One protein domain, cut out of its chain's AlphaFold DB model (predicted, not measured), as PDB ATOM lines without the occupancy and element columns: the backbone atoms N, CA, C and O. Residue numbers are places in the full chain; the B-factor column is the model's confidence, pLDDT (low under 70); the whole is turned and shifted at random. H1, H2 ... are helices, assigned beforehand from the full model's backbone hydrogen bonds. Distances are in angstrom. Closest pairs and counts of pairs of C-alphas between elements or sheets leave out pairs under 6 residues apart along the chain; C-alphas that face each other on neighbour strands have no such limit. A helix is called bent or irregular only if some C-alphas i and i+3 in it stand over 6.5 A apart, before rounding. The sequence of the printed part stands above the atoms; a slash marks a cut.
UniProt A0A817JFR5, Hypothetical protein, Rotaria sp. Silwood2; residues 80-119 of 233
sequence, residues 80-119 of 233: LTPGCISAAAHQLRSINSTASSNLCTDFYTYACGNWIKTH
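This is residues 80 to 119 of the 233 residues of the protein "Hypothetical protein" of Rotaria sp. Silwood2 (UniProt A0A817JFR5). A long helical arm leads into a small head: residues 80 to 89, of which 82 to 89 belong to the first helix, H1, stick out as the arm, and beyond residue 94 of H1 the head holds a short helical hairpin of H2 and H3, with the small helix H4 set by residues 93 to 94 of H1. The printed part has 40 residues with four named helices, in the order H1, H2, H3, H4, and no named strand; the class is all helix. The whole is loose, with a radius of gyration of the C-alphas of 11.3 A, and the C-alphas span 33 by 22 by 13 A, the arm making much of the length.

H1, residues 82 to 94, touches H4, residues 115 to 118, only just, with 3 pairs of C-alphas within 8 A and with residues 93 to 94 of H1 alone. The closest C-alphas of this pair are those of Ser 94 and Trp 115, 4.2 A apart. H1 and H3, residues 107 to 112, are close but not clearly touching; their closest C-alphas, those of Ser 94 and Cys 112, are 5.0 A apart, and their lines stand at a steep tilt of 64 degrees, opposite ways. H1 and H2, residues 97 to 102, are apart. H2 and H3 touch and form a helical hairpin, at a shallow tilt of 16 degrees, opposite ways; their closest C-alphas are those of Ala 99 and Tyr 110, 5.1 A apart. H2 is irregular: C-alphas 98 and 101 are 7.5 A apart, and its line is a rough one. H2 and H4 are apart, and H3 and H4 meet only through their link. In H1 and H3 every O i to N i+4 pair is within hydrogen-bond range; in H2 0 of 2 are, beside 2 of 3 O i to N i+3 pairs, and H4 is too short for an O i to N i+4 pair.

H1 begins at C-alpha 82, at (14.286, 37.343, 12.479), and runs 18.7 A to C-alpha 94, at (5.938, 45.757, 26.983). H2, residues 97 to 102, measures 10.1 A from first to last C-alpha. H3, residues 107 to 112, measures 8.4 A. H4, residues 115 to 118, measures 5.2 A and ends at C-alpha 118, at (6.465, 41.456, 34.382).

The two C-alphas farthest apart are those of Thr 81 and Thr 105, 33.6 A. Without the stretch that stands free, residues 80 to 89, of which 82 to 89 belong to H1, the body of 30 residues spans 24 by 13 by 11 A. The links from H1 to H2, H2 to H3 and H3 to H4 are tight. The printed part has no cut. Its mean pLDDT is 93.2, and no printed residue is under 70.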
ATOM      1  N   LEU A  80       9.852  40.873   7.676       95.69
ATOM      2  CA  LEU A  80       9.785  39.496   8.197       95.69
ATOM      3  C   LEU A  80      11.164  38.881   8.509       95.69
ATOM      4  O   LEU A  80      11.304  37.661   8.577       95.69
ATOM      5  N   THR A  81      12.208  39.698   8.697       97.19
ATOM      6  CA  THR A  81      13.508  39.173   9.156       97.19
ATOM      7  C   THR A  81      13.427  38.722  10.623       97.19
ATOM      8  O   THR A  81      12.636  39.289  11.386       97.19
ATOM      9  N   PRO A  82      14.270  37.772  11.078       97.88
ATOM     10  CA  PRO A  82      14.286  37.343  12.479       97.88
ATOM     11  C   PRO A  82      14.488  38.497  13.473       97.88
ATOM     12  O   PRO A  82      13.860  38.514  14.527       97.88
ATOM     13  N   GLY A  83      15.305  39.498  13.114       96.94
ATOM     14  CA  GLY A  83      15.506  40.703  13.924       96.94
ATOM     15  C   GLY A  83      14.241  41.557  14.039       96.94
ATOM     16  O   GLY A  83      13.863  41.935  15.144       96.94
ATOM     17  N   CYS A  84      13.541  41.799  12.926       97.00
ATOM     18  CA  CYS A  84      12.276  42.541  12.921       97.00
ATOM     19  C   CYS A  84      11.179  41.827  13.726       97.00
ATOM     20  O   CYS A  84      10.493  42.462  14.526       97.00
ATOM     21  N   ILE A  85      11.045  40.505  13.564       97.31
ATOM     22  CA  ILE A  85      10.064  39.696  14.302       97.31
ATOM     23  C   ILE A  85      10.391  39.688  15.804       97.31
ATOM     24  O   ILE A  85       9.491  39.875  16.619       97.31
ATOM     25  N   SER A  86      11.667  39.540  16.176       97.25
ATOM     26  CA  SER A  86      12.111  39.585  17.576       97.25
ATOM     27  C   SER A  86      11.859  40.953  18.221       97.25
ATOM     28  O   SER A  86      11.264  41.028  19.296       97.25
ATOM     29  N   ALA A  87      12.214  42.049  17.540       95.69
ATOM     30  CA  ALA A  87      11.987  43.410  18.030       95.69
ATOM     31  C   ALA A  87      10.489  43.738  18.184       95.69
ATOM     32  O   ALA A  87      10.079  44.295  19.202       95.69
ATOM     33  N   ALA A  88       9.655  43.334  17.218       96.44
ATOM     34  CA  ALA A  88       8.204  43.482  17.316       96.44
ATOM     35  C   ALA A  88       7.624  42.655  18.478       96.44
ATOM     36  O   ALA A  88       6.826  43.168  19.259       96.44
ATOM     37  N   ALA A  89       8.059  41.402  18.641       95.81
ATOM     38  CA  ALA A  89       7.626  40.539  19.739       95.81
ATOM     39  C   ALA A  89       8.065  41.062  21.119       95.81
ATOM     40  O   ALA A  89       7.306  40.940  22.078       95.81
ATOM     41  N   HIS A  90       9.250  41.669  21.225       93.56
ATOM     42  CA  HIS A  90       9.703  42.362  22.431       93.56
ATOM     43  C   HIS A  90       8.788  43.552  22.754       93.56
ATOM     44  O   HIS A  90       8.211  43.615  23.838       93.56
ATOM     45  N   GLN A  91       8.570  44.450  21.789       94.12
ATOM     46  CA  GLN A  91       7.743  45.643  21.987       94.12
ATOM     47  C   GLN A  91       6.287  45.300  22.359       94.12
ATOM     48  O   GLN A  91       5.698  45.946  23.227       94.12
ATOM     49  N   LEU A  92       5.717  44.252  21.755       95.19
ATOM     50  CA  LEU A  92       4.360  43.773  22.049       95.19
ATOM     51  C   LEU A  92       4.206  43.159  23.451       95.19
ATOM     52  O   LEU A  92       3.084  43.108  23.952       95.19
ATOM     53  N   ARG A  93       5.292  42.714  24.102       94.69
ATOM     54  CA  ARG A  93       5.262  42.267  25.510       94.69
ATOM     55  C   ARG A  93       5.225  43.448  26.481       94.69
ATOM     56  O   ARG A  93       4.575  43.352  27.519       94.69
ATOM     57  N   SER A  94       5.887  44.553  26.142       94.75
ATOM     58  CA  SER A  94       5.938  45.757  26.983       94.75
ATOM     59  C   SER A  94       4.654  46.590  26.926       94.75
ATOM     60  O   SER A  94       4.225  47.129  27.953       94.75
ATOM     61  N   ILE A  95       4.025  46.656  25.747       95.19
ATOM     62  CA  ILE A  95       2.807  47.435  25.498       95.19
ATOM     63  C   ILE A  95       1.595  46.847  26.234       95.19
ATOM     64  O   ILE A  95       1.293  45.657  26.143       95.19
ATOM     65  N   ASN A  96       0.833  47.719  26.897       95.31
ATOM     66  CA  ASN A  96      -0.485  47.429  27.449       95.31
ATOM     67  C   ASN A  96      -1.592  47.904  26.494       95.31
ATOM     68  O   ASN A  96      -2.102  49.020  26.601       95.31
ATOM     69  N   SER A  97      -1.992  47.037  25.563       90.69
ATOM     70  CA  SER A  97      -2.975  47.352  24.512       90.69
ATOM     71  C   SER A  97      -4.354  47.785  25.033       90.69
ATOM     72  O   SER A  97      -5.058  48.527  24.343       90.69
ATOM     73  N   THR A  98      -4.734  47.400  26.257       90.94
ATOM     74  CA  THR A  98      -6.000  47.823  26.887       90.94
ATOM     75  C   THR A  98      -6.014  49.300  27.285       90.94
ATOM     76  O   THR A  98      -7.089  49.871  27.425       90.94
ATOM     77  N   ALA A  99      -4.848  49.947  27.404       88.19
ATOM     78  CA  ALA A  99      -4.724  51.381  27.679       88.19
ATOM     79  C   ALA A  99      -4.750  52.256  26.407       88.19
ATOM     80  O   ALA A  99      -4.509  53.460  26.481       88.19
ATOM     81  N   SER A 100      -5.041  51.680  25.235       83.06
ATOM     82  CA  SER A 100      -5.046  52.391  23.944       83.06
ATOM     83  C   SER A 100      -6.000  53.593  23.889       83.06
ATOM     84  O   SER A 100      -5.683  54.579  23.227       83.06
ATOM     85  N   SER A 101      -7.110  53.582  24.636       79.62
ATOM     86  CA  SER A 101      -8.012  54.740  24.773       79.62
ATOM     87  C   SER A 101      -7.348  55.973  25.395       79.62
ATOM     88  O   SER A 101      -7.810  57.091  25.183       79.62
ATOM     89  N   ASN A 102      -6.270  55.774  26.157       79.62
ATOM     90  CA  ASN A 102      -5.617  56.800  26.970       79.62
ATOM     91  C   ASN A 102      -4.282  57.261  26.356       79.62
ATOM     92  O   ASN A 102      -3.549  58.019  26.980       79.62
ATOM     93  N   LEU A 103      -3.966  56.839  25.123       87.56
ATOM     94  CA  LEU A 103      -2.709  57.131  24.415       87.56
ATOM     95  C   LEU A 103      -2.292  58.613  24.427       87.56
ATOM     96  O   LEU A 103      -1.101  58.912  24.481       87.56
ATOM     97  N   CYS A 104      -3.261  59.530  24.376       88.94
ATOM     98  CA  CYS A 104      -3.026  60.977  24.337       88.94
ATOM     99  C   CYS A 104      -2.829  61.625  25.721       88.94
ATOM    100  O   CYS A 104      -2.448  62.791  25.782       88.94
ATOM    101  N   THR A 105      -3.123  60.913  26.814       93.50
ATOM    102  CA  THR A 105      -3.054  61.429  28.196       93.50
ATOM    103  C   THR A 105      -2.043  60.677  29.056       93.50
ATOM    104  O   THR A 105      -1.400  61.290  29.903       93.50
ATOM    105  N   ASP A 106      -1.857  59.379  28.814       93.19
ATOM    106  CA  ASP A 106      -0.842  58.536  29.442       93.19
ATOM    107  C   ASP A 106      -0.271  57.529  28.427       93.19
ATOM    108  O   ASP A 106      -0.635  56.349  28.362       93.19
ATOM    109  N   PHE A 107       0.674  58.016  27.619       95.25
ATOM    110  CA  PHE A 107       1.445  57.173  26.705       95.25
ATOM    111  C   PHE A 107       2.349  56.171  27.447       95.25
ATOM    112  O   PHE A 107       2.676  55.122  26.893       95.25
ATOM    113  N   TYR A 108       2.744  56.449  28.695       94.12
ATOM    114  CA  TYR A 108       3.656  55.598  29.462       94.12
ATOM    115  C   TYR A 108       2.976  54.293  29.896       94.12
ATOM    116  O   TYR A 108       3.507  53.209  29.642       94.12
ATOM    117  N   THR A 109       1.758  54.366  30.439       93.94
ATOM    118  CA  THR A 109       0.957  53.175  30.762       93.94
ATOM    119  C   THR A 109       0.611  52.365  29.513       93.94
ATOM    120  O   THR A 109       0.564  51.138  29.591       93.94
ATOM    121  N   TYR A 110       0.429  52.994  28.346       94.38
ATOM    122  CA  TYR A 110       0.305  52.253  27.087       94.38
ATOM    123  C   TYR A 110       1.620  51.565  26.680       94.38
ATOM    124  O   TYR A 110       1.613  50.370  26.399       94.38
ATOM    125  N   ALA A 111       2.742  52.287  26.643       93.69
ATOM    126  CA  ALA A 111       3.998  51.789  26.078       93.69
ATOM    127  C   ALA A 111       4.721  50.767  26.973       93.69
ATOM    128  O   ALA A 111       5.325  49.824  26.458       93.69
ATOM    129  N   CYS A 112       4.648  50.950  28.294       94.06
ATOM    130  CA  CYS A 112       5.425  50.205  29.291       94.06
ATOM    131  C   CYS A 112       4.556  49.423  30.292       94.06
ATOM    132  O   CYS A 112       5.083  48.637  31.083       94.06
ATOM    133  N   GLY A 113       3.232  49.614  30.292       93.81
ATOM    134  CA  GLY A 113       2.346  49.116  31.350       93.81
ATOM    135  C   GLY A 113       2.225  47.594  31.478       93.81
ATOM    136  O   GLY A 113       1.646  47.135  32.459       93.81
ATOM    137  N   ASN A 114       2.743  46.797  30.537       95.31
ATOM    138  CA  ASN A 114       2.892  45.344  30.704       95.31
ATOM    139  C   ASN A 114       4.331  44.925  31.048       95.31
ATOM    140  O   ASN A 114       4.506  43.934  31.759       95.31
ATOM    141  N   TRP A 115       5.344  45.710  30.660       95.25
ATOM    142  CA  TRP A 115       6.724  45.518  31.125       95.25
ATOM    143  C   TRP A 115       6.806  45.662  32.654       95.25
ATOM    144  O   TRP A 115       7.271  44.750  33.330       95.25
ATOM    145  N   ILE A 116       6.206  46.719  33.220       93.69
ATOM    146  CA  ILE A 116       6.181  46.974  34.678       93.69
ATOM    147  C   ILE A 116       5.544  45.807  35.462       93.69
ATOM    148  O   ILE A 116       6.014  45.444  36.535       93.69
ATOM    149  N   LYS A 117       4.496  45.173  34.915       93.19
ATOM    150  CA  LYS A 117       3.818  44.016  35.539       93.19
ATOM    151  C   LYS A 117       4.650  42.729  35.505       93.19
ATOM    152  O   LYS A 117       4.331  41.791  36.228       93.19
ATOM    153  N   THR A 118       5.647  42.656  34.625       92.75
ATOM    154  CA  THR A 118       6.465  41.456  34.382       92.75
ATOM    155  C   THR A 118       7.898  41.582  34.903       92.75
ATOM    156  O   THR A 118       8.561  40.561  35.045       92.75
ATOM    157  N   HIS A 119       8.342  42.796  35.249       93.38
ATOM    158  CA  HIS A 119       9.684  43.103  35.756       93.38
ATOM    159  C   HIS A 119       9.587  43.796  37.136       93.38
ATOM    160  O   HIS A 119       9.913  44.979  37.259       93.38
TER     161      HIS A 119